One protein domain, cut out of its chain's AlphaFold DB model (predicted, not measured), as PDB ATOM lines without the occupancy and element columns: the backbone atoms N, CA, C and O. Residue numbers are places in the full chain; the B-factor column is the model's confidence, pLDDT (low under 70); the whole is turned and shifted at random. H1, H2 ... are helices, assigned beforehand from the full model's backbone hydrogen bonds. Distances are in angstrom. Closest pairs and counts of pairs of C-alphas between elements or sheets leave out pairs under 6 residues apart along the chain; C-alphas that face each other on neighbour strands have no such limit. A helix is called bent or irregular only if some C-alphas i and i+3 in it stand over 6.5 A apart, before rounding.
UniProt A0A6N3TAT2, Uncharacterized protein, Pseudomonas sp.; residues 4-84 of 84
ATOM      1  N   GLU A   4      12.742  -5.916  73.913       64.44
ATOM      2  CA  GLU A   4      11.634  -5.176  74.529       64.44
ATOM      3  C   GLU A   4      10.308  -5.937  74.427       64.44
ATOM      4  O   GLU A   4       9.590  -6.066  75.419       64.44
ATOM      5  N   HIS A   5      10.027  -6.553  73.272       62.97
ATOM      6  CA  HIS A   5       8.838  -7.391  73.104       62.97
ATOM      7  C   HIS A   5       8.863  -8.616  74.035       62.97
ATOM      8  O   HIS A   5       7.837  -8.978  74.608       62.97
ATOM      9  N   ARG A   6      10.041  -9.214  74.276       66.12
ATOM     10  CA  ARG A   6      10.193 -10.325  75.240       66.12
ATOM     11  C   ARG A   6       9.990  -9.888  76.691       66.12
ATOM     12  O   ARG A   6       9.452 -10.660  77.484       66.12
ATOM     13  N   ALA A   7      10.425  -8.679  77.046       63.62
ATOM     14  CA  ALA A   7      10.241  -8.125  78.386       63.62
ATOM     15  C   ALA A   7       8.763  -7.816  78.676       63.62
ATOM     16  O   ALA A   7       8.271  -8.181  79.742       63.62
ATOM     17  N   ALA A   8       8.040  -7.247  77.708       60.53
ATOM     18  CA  ALA A   8       6.614  -6.940  77.820       60.53
ATOM     19  C   ALA A   8       5.759  -8.201  78.064       60.53
ATOM     20  O   ALA A   8       4.926  -8.232  78.967       60.53
ATOM     21  N   ILE A   9       6.027  -9.289  77.338       64.06
ATOM     22  CA  ILE A   9       5.312 -10.565  77.520       64.06
ATOM     23  C   ILE A   9       5.553 -11.149  78.924       64.06
ATOM     24  O   ILE A   9       4.631 -11.683  79.540       64.06
ATOM     25  N   ARG A  10       6.763 -11.000  79.487       63.03
ATOM     26  CA  ARG A  10       7.077 -11.435  80.864       63.03
ATOM     27  C   ARG A  10       6.428 -10.574  81.951       63.03
ATOM     28  O   ARG A  10       6.275 -11.060  83.066       63.03
ATOM     29  N   GLN A  11       6.055  -9.331  81.649       63.53
ATOM     30  CA  GLN A  11       5.455  -8.389  82.603       63.53
ATOM     31  C   GLN A  11       3.922  -8.498  82.711       63.53
ATOM     32  O   GLN A  11       3.301  -7.676  83.378       63.53
ATOM     33  N   GLY A  12       3.297  -9.516  82.107       57.59
ATOM     34  CA  GLY A  12       1.851  -9.741  82.234       57.59
ATOM     35  C   GLY A  12       1.003  -8.893  81.285       57.59
ATOM     36  O   GLY A  12      -0.164  -8.629  81.574       57.59
ATOM     37  N   VAL A  13       1.568  -8.467  80.151       62.66
ATOM     38  CA  VAL A  13       0.798  -7.802  79.095       62.66
ATOM     39  C   VAL A  13      -0.278  -8.755  78.577       62.66
ATOM     40  O   VAL A  13      -0.008  -9.918  78.272       62.66
ATOM     41  N   ASN A  14      -1.509  -8.249  78.501       64.56
ATOM     42  CA  ASN A  14      -2.658  -8.990  78.003       64.56
ATOM     43  C   ASN A  14      -2.347  -9.531  76.599       64.56
ATOM     44  O   ASN A  14      -2.118  -8.765  75.665       64.56
ATOM     45  N   LEU A  15      -2.355 -10.856  76.438       62.78
ATOM     46  CA  LEU A  15      -2.071 -11.502  75.152       62.78
ATOM     47  C   LEU A  15      -3.014 -11.009  74.041       62.78
ATOM     48  O   LEU A  15      -2.626 -10.991  72.878       62.78
ATOM     49  N   ALA A  16      -4.221 -10.554  74.399       64.12
ATOM     50  CA  ALA A  16      -5.199 -10.002  73.465       64.12
ATOM     51  C   ALA A  16      -4.814  -8.628  72.884       64.12
ATOM     52  O   ALA A  16      -5.348  -8.245  71.849       64.12
ATOM     53  N   THR A  17      -3.906  -7.882  73.524       69.75
ATOM     54  CA  THR A  17      -3.464  -6.555  73.055       69.75
ATOM     55  C   THR A  17      -2.169  -6.615  72.246       69.75
ATOM     56  O   THR A  17      -1.648  -5.577  71.847       69.75
ATOM     57  N   LEU A  18      -1.618  -7.812  72.023       70.69
ATOM     58  CA  LEU A  18      -0.413  -7.992  71.219       70.69
ATOM     59  C   LEU A  18      -0.736  -7.891  69.716       70.69
ATOM     60  O   LEU A  18      -1.772  -8.411  69.277       70.69
ATOM     61  N   PRO A  19       0.160  -7.294  68.905       83.56
ATOM     62  CA  PRO A  19       0.049  -7.332  67.447       83.56
ATOM     63  C   PRO A  19      -0.099  -8.768  66.925       83.56
ATOM     64  O   PRO A  19       0.473  -9.696  67.503       83.56
ATOM     65  N   ASP A  20      -0.853  -8.957  65.836       82.44
ATOM     66  CA  ASP A  20      -1.116 -10.287  65.254       82.44
ATOM     67  C   ASP A  20       0.180 -11.048  64.929       82.44
ATOM     68  O   ASP A  20       0.291 -12.234  65.227       82.44
ATOM     69  N   GLU A  21       1.193 -10.349  64.412       82.00
ATOM     70  CA  GLU A  21       2.514 -10.917  64.105       82.00
ATOM     71  C   GLU A  21       3.198 -11.501  65.350       82.00
ATOM     72  O   GLU A  21       3.727 -12.611  65.319       82.00
ATOM     73  N   VAL A  22       3.125 -10.792  66.481       81.31
ATOM     74  CA  VAL A  22       3.718 -11.240  67.751       81.31
ATOM     75  C   VAL A  22       2.951 -12.436  68.317       81.31
ATOM     76  O   VAL A  22       3.560 -13.353  68.869       81.31
ATOM     77  N   ARG A  23       1.621 -12.467  68.165       80.69
ATOM     78  CA  ARG A  23       0.807 -13.628  68.565       80.69
ATOM     79  C   ARG A  23       1.135 -14.863  67.730       80.69
ATOM     80  O   ARG A  23       1.326 -15.932  68.301       80.69
ATOM     81  N   ALA A  24       1.279 -14.707  66.416       84.19
ATOM     82  CA  ALA A  24       1.646 -15.802  65.521       84.19
ATOM     83  C   ALA A  24       3.047 -16.373  65.829       84.19
ATOM     84  O   ALA A  24       3.226 -17.596  65.833       84.19
ATOM     85  N   GLU A  25       4.030 -15.516  66.142       84.44
ATOM     86  CA  GLU A  25       5.355 -15.954  66.611       84.44
ATOM     87  C   GLU A  25       5.239 -16.781  67.904       84.44
ATOM     88  O   GLU A  25       5.768 -17.893  67.980       84.44
ATOM     89  N   LEU A  26       4.487 -16.293  68.896       84.94
ATOM     90  CA  LEU A  26       4.290 -16.988  70.172       84.94
ATOM     91  C   LEU A  26       3.573 -18.330  70.022       84.94
ATOM     92  O   LEU A  26       3.950 -19.304  70.677       84.94
ATOM     93  N   ASP A  27       2.561 -18.410  69.163       86.44
ATOM     94  CA  ASP A  27       1.859 -19.664  68.893       86.44
ATOM     95  C   ASP A  27       2.779 -20.686  68.215       86.44
ATOM     96  O   ASP A  27       2.759 -21.871  68.563       86.44
ATOM     97  N   THR A  28       3.658 -20.228  67.322       88.75
ATOM     98  CA  THR A  28       4.674 -21.071  66.677       88.75
ATOM     99  C   THR A  28       5.706 -21.585  67.686       88.75
ATOM    100  O   THR A  28       6.040 -22.777  67.701       88.75
ATOM    101  N   GLU A  29       6.187 -20.719  68.579       86.38
ATOM    102  CA  GLU A  29       7.094 -21.103  69.665       86.38
ATOM    103  C   GLU A  29       6.428 -22.094  70.624       86.38
ATOM    104  O   GLU A  29       7.030 -23.102  71.009       86.38
ATOM    105  N   ARG A  30       5.159 -21.856  70.971       87.75
ATOM    106  CA  ARG A  30       4.367 -22.741  71.826       87.75
ATOM    107  C   ARG A  30       4.175 -24.109  71.186       87.75
ATOM    108  O   ARG A  30       4.390 -25.117  71.860       87.75
ATOM    109  N   ALA A  31       3.809 -24.163  69.907       89.94
ATOM    110  CA  ALA A  31       3.665 -25.410  69.162       89.94
ATOM    111  C   ALA A  31       4.987 -26.193  69.140       89.94
ATOM    112  O   ALA A  31       5.009 -27.388  69.438       89.94
ATOM    113  N   SER A  32       6.101 -25.500  68.895       89.00
ATOM    114  CA  SER A  32       7.443 -26.093  68.910       89.00
ATOM    115  C   SER A  32       7.817 -26.639  70.292       89.00
ATOM    116  O   SER A  32       8.335 -27.752  70.412       89.00
ATOM    117  N   CYS A  33       7.512 -25.900  71.362       89.44
ATOM    118  CA  CYS A  33       7.732 -26.354  72.736       89.44
ATOM    119  C   CYS A  33       6.875 -27.581  73.081       89.44
ATOM    120  O   CYS A  33       7.373 -28.523  73.699       89.44
ATOM    121  N   LEU A  34       5.608 -27.601  72.659       92.25
ATOM    122  CA  LEU A  34       4.707 -28.742  72.846       92.25
ATOM    123  C   LEU A  34       5.188 -29.981  72.085       92.25
ATOM    124  O   LEU A  34       5.173 -31.081  72.645       92.25
ATOM    125  N   ALA A  35       5.660 -29.813  70.849       91.88
ATOM    126  CA  ALA A  35       6.235 -30.894  70.058       91.88
ATOM    127  C   ALA A  35       7.468 -31.488  70.753       91.88
ATOM    128  O   ALA A  35       7.515 -32.697  70.986       91.88
ATOM    129  N   ARG A  36       8.408 -30.641  71.202       91.69
ATOM    130  CA  ARG A  36       9.590 -31.087  71.963       91.69
ATOM    131  C   ARG A  36       9.204 -31.803  73.255       91.69
ATOM    132  O   ARG A  36       9.751 -32.859  73.552       91.69
ATOM    133  N   ALA A  37       8.245 -31.276  74.015       92.31
ATOM    134  CA  ALA A  37       7.781 -31.913  75.247       92.31
ATOM    135  C   ALA A  37       7.136 -33.286  74.988       92.31
ATOM    136  O   ALA A  37       7.327 -34.226  75.764       92.31
ATOM    137  N   THR A  38       6.387 -33.413  73.893       94.88
ATOM    138  CA  THR A  38       5.779 -34.679  73.465       94.88
ATOM    139  C   THR A  38       6.849 -35.690  73.073       94.88
ATOM    140  O   THR A  38       6.805 -36.839  73.513       94.88
ATOM    141  N   GLU A  39       7.853 -35.259  72.312       94.75
ATOM    142  CA  GLU A  39       8.980 -36.103  71.926       94.75
ATOM    143  C   GLU A  39       9.787 -36.581  73.135       94.75
ATOM    144  O   GLU A  39      10.091 -37.770  73.229       94.75
ATOM    145  N   VAL A  40      10.055 -35.694  74.097       96.50
ATOM    146  CA  VAL A  40      10.746 -36.047  75.342       96.50
ATOM    147  C   VAL A  40      10.005 -37.163  76.084       96.50
ATOM    148  O   VAL A  40      10.614 -38.165  76.458       96.50
ATOM    149  N   LYS A  41       8.684 -37.027  76.257       95.94
ATOM    150  CA  LYS A  41       7.858 -38.043  76.928       95.94
ATOM    151  C   LYS A  41       7.832 -39.362  76.160       95.94
ATOM    152  O   LYS A  41       7.973 -40.419  76.770       95.94
ATOM    153  N   ARG A  42       7.687 -39.303  74.832       96.81
ATOM    154  CA  ARG A  42       7.708 -40.485  73.962       96.81
ATOM    155  C   ARG A  42       9.029 -41.239  74.099       96.81
ATOM    156  O   ARG A  42       9.023 -42.436  74.364       96.81
ATOM    157  N   LYS A  43      10.157 -40.534  73.983       96.00
ATOM    158  CA  LYS A  43      11.494 -41.130  74.105       96.00
ATOM    159  C   LYS A  43      11.752 -41.696  75.495       96.00
ATOM    160  O   LYS A  43      12.286 -42.793  75.608       96.00
ATOM    161  N   ALA A  44      11.324 -41.007  76.550       96.38
ATOM    162  CA  ALA A  44      11.420 -41.533  77.907       96.38
ATOM    163  C   ALA A  44      10.629 -42.843  78.080       96.38
ATOM    164  O   ALA A  44      11.143 -43.779  78.688       96.38
ATOM    165  N   ALA A  45       9.423 -42.940  77.509       96.44
ATOM    166  CA  ALA A  45       8.631 -44.170  77.525       96.44
ATOM    167  C   ALA A  45       9.307 -45.311  76.741       96.44
ATOM    168  O   ALA A  45       9.423 -46.416  77.261       96.44
ATOM    169  N   GLU A  46       9.839 -45.038  75.542       96.00
ATOM    170  CA  GLU A  46      10.615 -46.017  74.757       96.00
ATOM    171  C   GLU A  46      11.811 -46.567  75.564       96.00
ATOM    172  O   GLU A  46      12.034 -47.779  75.619       96.00
ATOM    173  N   LEU A  47      12.558 -45.690  76.248       96.38
ATOM    174  CA  LEU A  47      13.696 -46.086  77.088       96.38
ATOM    175  C   LEU A  47      13.280 -46.839  78.352       96.38
ATOM    176  O   LEU A  47      14.017 -47.707  78.824       96.38
ATOM    177  N   PHE A  48      12.109 -46.530  78.903       96.06
ATOM    178  CA  PHE A  48      11.586 -47.199  80.086       96.06
ATOM    179  C   PHE A  48      11.306 -48.687  79.837       96.06
ATOM    180  O   PHE A  48      11.596 -49.525  80.701       96.06
ATOM    181  N   GLU A  49      10.822 -49.035  78.643       95.12
ATOM    182  CA  GLU A  49      10.590 -50.428  78.246       95.12
ATOM    183  C   GLU A  49      11.895 -51.233  78.205       95.12
ATOM    184  O   GLU A  49      11.951 -52.373  78.666       95.12
ATOM    185  N   ILE A  50      12.988 -50.611  77.755       95.56
ATOM    186  CA  ILE A  50      14.311 -51.245  77.661       95.56
ATOM    187  C   ILE A  50      15.234 -50.940  78.849       95.56
ATOM    188  O   ILE A  50      16.427 -51.233  78.777       95.56
ATOM    189  N   ARG A  51      14.720 -50.398  79.960       92.69
ATOM    190  CA  ARG A  51      15.529 -49.914  81.103       92.69
ATOM    191  C   ARG A  51      16.484 -50.949  81.719       92.69
ATOM    192  O   ARG A  51      17.459 -50.572  82.358       92.69
ATOM    193  N   GLY A  52      16.225 -52.247  81.533       90.94
ATOM    194  CA  GLY A  52      17.130 -53.326  81.961       90.94
ATOM    195  C   GLY A  52      18.401 -53.452  81.107       90.94
ATOM    196  O   GLY A  52      19.392 -54.024  81.548       90.94
ATOM    197  N   GLN A  53      18.408 -52.889  79.897       95.44
ATOM    198  CA  GLN A  53      19.525 -52.918  78.953       95.44
ATOM    199  C   GLN A  53      20.353 -51.633  79.066       95.44
ATOM    200  O   GLN A  53      20.345 -50.788  78.169       95.44
ATOM    201  N   ARG A  54      21.086 -51.480  80.175       91.81
ATOM    202  CA  ARG A  54      21.801 -50.238  80.529       91.81
ATOM    203  C   ARG A  54      22.639 -49.648  79.386       91.81
ATOM    204  O   ARG A  54      22.521 -48.462  79.099       91.81
ATOM    205  N   MET A  55      23.440 -50.468  78.704       95.31
ATOM    206  CA  MET A  55      24.298 -50.000  77.603       95.31
ATOM    207  C   MET A  55      23.503 -49.458  76.411       95.31
ATOM    208  O   MET A  55      23.937 -48.510  75.760       95.31
ATOM    209  N   LYS A  56      22.333 -50.041  76.128       94.81
ATOM    210  CA  LYS A  56      21.452 -49.578  75.054       94.81
ATOM    211  C   LYS A  56      20.814 -48.241  75.427       94.81
ATOM    212  O   LYS A  56      20.835 -47.324  74.617       94.81
ATOM    213  N   VAL A  57      20.336 -48.109  76.664       94.56
ATOM    214  CA  VAL A  57      19.750 -46.862  77.175       94.56
ATOM    215  C   VAL A  57      20.750 -45.709  77.129       94.56
ATOM    216  O   VAL A  57      20.409 -44.641  76.640       94.56
ATOM    217  N   GLU A  58      21.991 -45.915  77.579       93.88
ATOM    218  CA  GLU A  58      23.011 -44.856  77.533       93.88
ATOM    219  C   GLU A  58      23.372 -44.456  76.097       93.88
ATOM    220  O   GLU A  58      23.547 -43.272  75.818       93.88
ATOM    221  N   ARG A  59      23.429 -45.415  75.161       95.56
ATOM    222  CA  ARG A  59      23.666 -45.115  73.741       95.56
ATOM    223  C   ARG A  59      22.540 -44.264  73.151       95.56
ATOM    224  O   ARG A  59      22.823 -43.276  72.481       95.56
ATOM    225  N   GLU A  60      21.290 -44.634  73.408       94.88
ATOM    226  CA  GLU A  60      20.127 -43.870  72.952       94.88
ATOM    227  C   GLU A  60      20.099 -42.473  73.586       94.88
ATOM    228  O   GLU A  60      19.916 -41.487  72.881       94.88
ATOM    229  N   LEU A  61      20.366 -42.358  74.895       94.00
ATOM    230  CA  LEU A  61      20.475 -41.064  75.574       94.00
ATOM    231  C   LEU A  61      21.570 -40.188  74.963       94.00
ATOM    232  O   LEU A  61      21.347 -38.999  74.769       94.00
ATOM    233  N   HIS A  62      22.728 -40.753  74.621       94.06
ATOM    234  CA  HIS A  62      23.794 -40.005  73.958       94.06
ATOM    235  C   HIS A  62      23.385 -39.529  72.554       94.06
ATOM    236  O   HIS A  62      23.676 -38.394  72.181       94.06
ATOM    237  N   GLY A  63      22.648 -40.355  71.803       94.50
ATOM    238  CA  GLY A  63      22.142 -40.015  70.470       94.50
ATOM    239  C   GLY A  63      21.090 -38.898  70.442       94.50
ATOM    240  O   GLY A  63      20.840 -38.331  69.384       94.50
ATOM    241  N   LEU A  64      20.491 -38.551  71.586       92.44
ATOM    242  CA  LEU A  64      19.469 -37.502  71.695       92.44
ATOM    243  C   LEU A  64      20.039 -36.076  71.805       92.44
ATOM    244  O   LEU A  64      19.264 -35.116  71.760       92.44
ATOM    245  N   GLY A  65      21.358 -35.919  71.971       93.50
ATOM    246  CA  GLY A  65      22.011 -34.610  72.072       93.50
ATOM    247  C   GLY A  65      21.396 -33.730  73.168       93.50
ATOM    248  O   GLY A  65      21.269 -34.148  74.320       93.50
ATOM    249  N   ASP A  66      20.952 -32.527  72.803       91.62
ATOM    250  CA  ASP A  66      20.388 -31.540  73.738       91.62
ATOM    251  C   ASP A  66      19.079 -31.982  74.411       91.62
ATOM    252  O   ASP A  66      18.688 -31.432  75.443       91.62
ATOM    253  N   LEU A  67      18.375 -32.972  73.852       92.25
ATOM    254  CA  LEU A  67      17.160 -33.519  74.462       92.25
ATOM    255  C   LEU A  67      17.465 -34.527  75.577       92.25
ATOM    256  O   LEU A  67      16.586 -34.819  76.393       92.25
ATOM    257  N   ALA A  68      18.697 -35.041  75.648       93.81
ATOM    258  CA  ALA A  68      19.079 -36.098  76.579       93.81
ATOM    259  C   ALA A  68      18.798 -35.764  78.058       93.81
ATOM    260  O   ALA A  68      18.237 -36.620  78.750       93.81
ATOM    261  N   PRO A  69      19.100 -34.551  78.576       95.56
ATOM    262  CA  PRO A  69      18.822 -34.220  79.974       95.56
ATOM    263  C   PRO A  69      17.324 -34.249  80.301       95.56
ATOM    264  O   PRO A  69      16.924 -34.781  81.338       95.56
ATOM    265  N   ALA A  70      16.487 -33.731  79.397       94.94
ATOM    266  CA  ALA A  70      15.037 -33.705  79.571       94.94
ATOM    267  C   ALA A  70      14.434 -35.118  79.514       94.94
ATOM    268  O   ALA A  70      13.609 -35.476  80.356       94.94
ATOM    269  N   VAL A  71      14.894 -35.947  78.571       96.69
ATOM    270  CA  VAL A  71      14.476 -37.353  78.461       96.69
ATOM    271  C   VAL A  71      14.896 -38.153  79.688       96.69
ATOM    272  O   VAL A  71      14.095 -38.924  80.212       96.69
ATOM    273  N   ARG A  72      16.110 -37.940  80.207       96.00
ATOM    274  CA  ARG A  72      16.582 -38.595  81.434       96.00
ATOM    275  C   ARG A  72      15.727 -38.219  82.647       96.00
ATOM    276  O   ARG A  72      15.397 -39.092  83.446       96.00
ATOM    277  N   ALA A  73      15.339 -36.951  82.775       96.56
ATOM    278  CA  ALA A  73      14.461 -36.504  83.855       96.56
ATOM    279  C   ALA A  73      13.077 -37.175  83.792       96.56
ATOM    280  O   ALA A  73      12.594 -37.667  84.810       96.56
ATOM    281  N   GLU A  74      12.454 -37.249  82.611       96.56
ATOM    282  CA  GLU A  74      11.174 -37.953  82.453       96.56
ATOM    283  C   GLU A  74      11.299 -39.469  82.651       96.56
ATOM    284  O   GLU A  74      10.442 -40.077  83.290       96.56
ATOM    285  N   LEU A  75      12.393 -40.084  82.194       95.25
ATOM    286  CA  LEU A  75      12.667 -41.501  82.437       95.25
ATOM    287  C   LEU A  75      12.753 -41.806  83.940       95.25
ATOM    288  O   LEU A  75      12.156 -42.777  84.406       95.25
ATOM    289  N   ASN A  76      13.443 -40.963  84.713       95.25
ATOM    290  CA  ASN A  76      13.533 -41.120  86.165       95.25
ATOM    291  C   ASN A  76      12.156 -41.030  86.837       95.25
ATOM    292  O   ASN A  76      11.842 -41.879  87.667       95.25
ATOM    293  N   LYS A  77      11.293 -40.095  86.414       95.81
ATOM    294  CA  LYS A  77       9.911 -40.005  86.920       95.81
ATOM    295  C   LYS A  77       9.109 -41.279  86.646       95.81
ATOM    296  O   LYS A  77       8.357 -41.724  87.509       95.81
ATOM    297  N   LEU A  78       9.255 -41.881  85.462       94.38
ATOM    298  CA  LEU A  78       8.595 -43.153  85.135       94.38
ATOM    299  C   LEU A  78       9.096 -44.301  86.025       94.38
ATOM    300  O   LEU A  78       8.301 -45.113  86.500       94.38
ATOM    301  N   ILE A  79      10.405 -44.348  86.293       92.19
ATOM    302  CA  ILE A  79      11.021 -45.330  87.201       92.19
ATOM    303  C   ILE A  79      10.514 -45.161  88.632       92.19
ATOM    304  O   ILE A  79      10.205 -46.160  89.279       92.19
ATOM    305  N   GLU A  80      10.409 -43.929  89.122       93.62
ATOM    306  CA  GLU A  80       9.896 -43.627  90.461       93.62
ATOM    307  C   GLU A  80       8.426 -44.026  90.617       93.62
ATOM    308  O   GLU A  80       8.090 -44.717  91.574       93.62
ATOM    309  N   ARG A  81       7.570 -43.685  89.645       90.50
ATOM    310  CA  ARG A  81       6.137 -44.031  89.672       90.50
ATOM    311  C   ARG A  81       5.861 -45.530  89.721       90.50
ATOM    312  O   ARG A  81       4.850 -45.925  90.272       90.50
ATOM    313  N   ARG A  82       6.733 -46.363  89.144       84.81
ATOM    314  CA  ARG A  82       6.587 -47.829  89.181       84.81
ATOM    315  C   ARG A  82       7.008 -48.450  90.519       84.81
ATOM    316  O   ARG A  82       6.694 -49.608  90.769       84.81
ATOM    317  N   LYS A  83       7.798 -47.740  91.329       76.50
ATOM    318  CA  LYS A  83       8.205 -48.220  92.660       76.50
ATOM    319  C   LYS A  83       7.107 -48.026  93.709       76.50
ATOM    320  O   LYS A  83       7.203 -48.650  94.762       76.50
ATOM    321  N   GLN A  84       6.150 -47.138  93.437       59.81
ATOM    322  CA  GLN A  84       4.939 -46.922  94.231       59.81
ATOM    323  C   GLN A  84       3.874 -47.947  93.847       59.81
ATOM    324  O   GLN A  84       3.151 -48.375  94.769       59.81
TER     325      GLN A  84
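This is residues 4 to 84 of the 84 residues of an uncharacterized protein of Pseudomonas sp. (UniProt A0A6N3TAT2). A small helix, H1, sits near one end of a long helix, H2, that makes the length; at H2's other end H4 crosses it, and H3 makes a helical hairpin with H4. The printed part has 81 residues, four named helices in the order H1 to H4 and no named strand, all helix. It is only just extended, close to loose, with a radius of gyration of the C-alphas of 17.9 A and spans of 52 by 30 by 17 A.

H1, residues 4 to 10, is only just apart from H2, residues 20 to 49, at 8.3 A. With residues 40 to 48 alone H2 touches H4, residues 65 to 83, at a steep tilt of 55 degrees; look at their closest C-alphas, Ala 44 and Leu 75, 4.7 A apart. H3, residues 54 to 63, touches H4 at residues 68 to 72 alone, closest C-alphas Leu 61 and Ala 68, 5.3 A. Every O i to N i+4 pair is within hydrogen-bond range in H1, H2 and H3, and 12 of 15 in H4.

Find C-alpha 4, where H1 begins, at (11.634, -5.176, 74.529). H2 runs 43.8 A, H3 14.3 A, and H4 28.3 A to C-alpha 83 at (8.205, -48.220, 92.660). H4 is only just irregular: C-alphas 66 and 69 are 7.0 A apart.

The printed part has no cut and no long link. Residues 27 to 35 of H2 stand free. Residues 4 to 17 and 84 have pLDDT under 70.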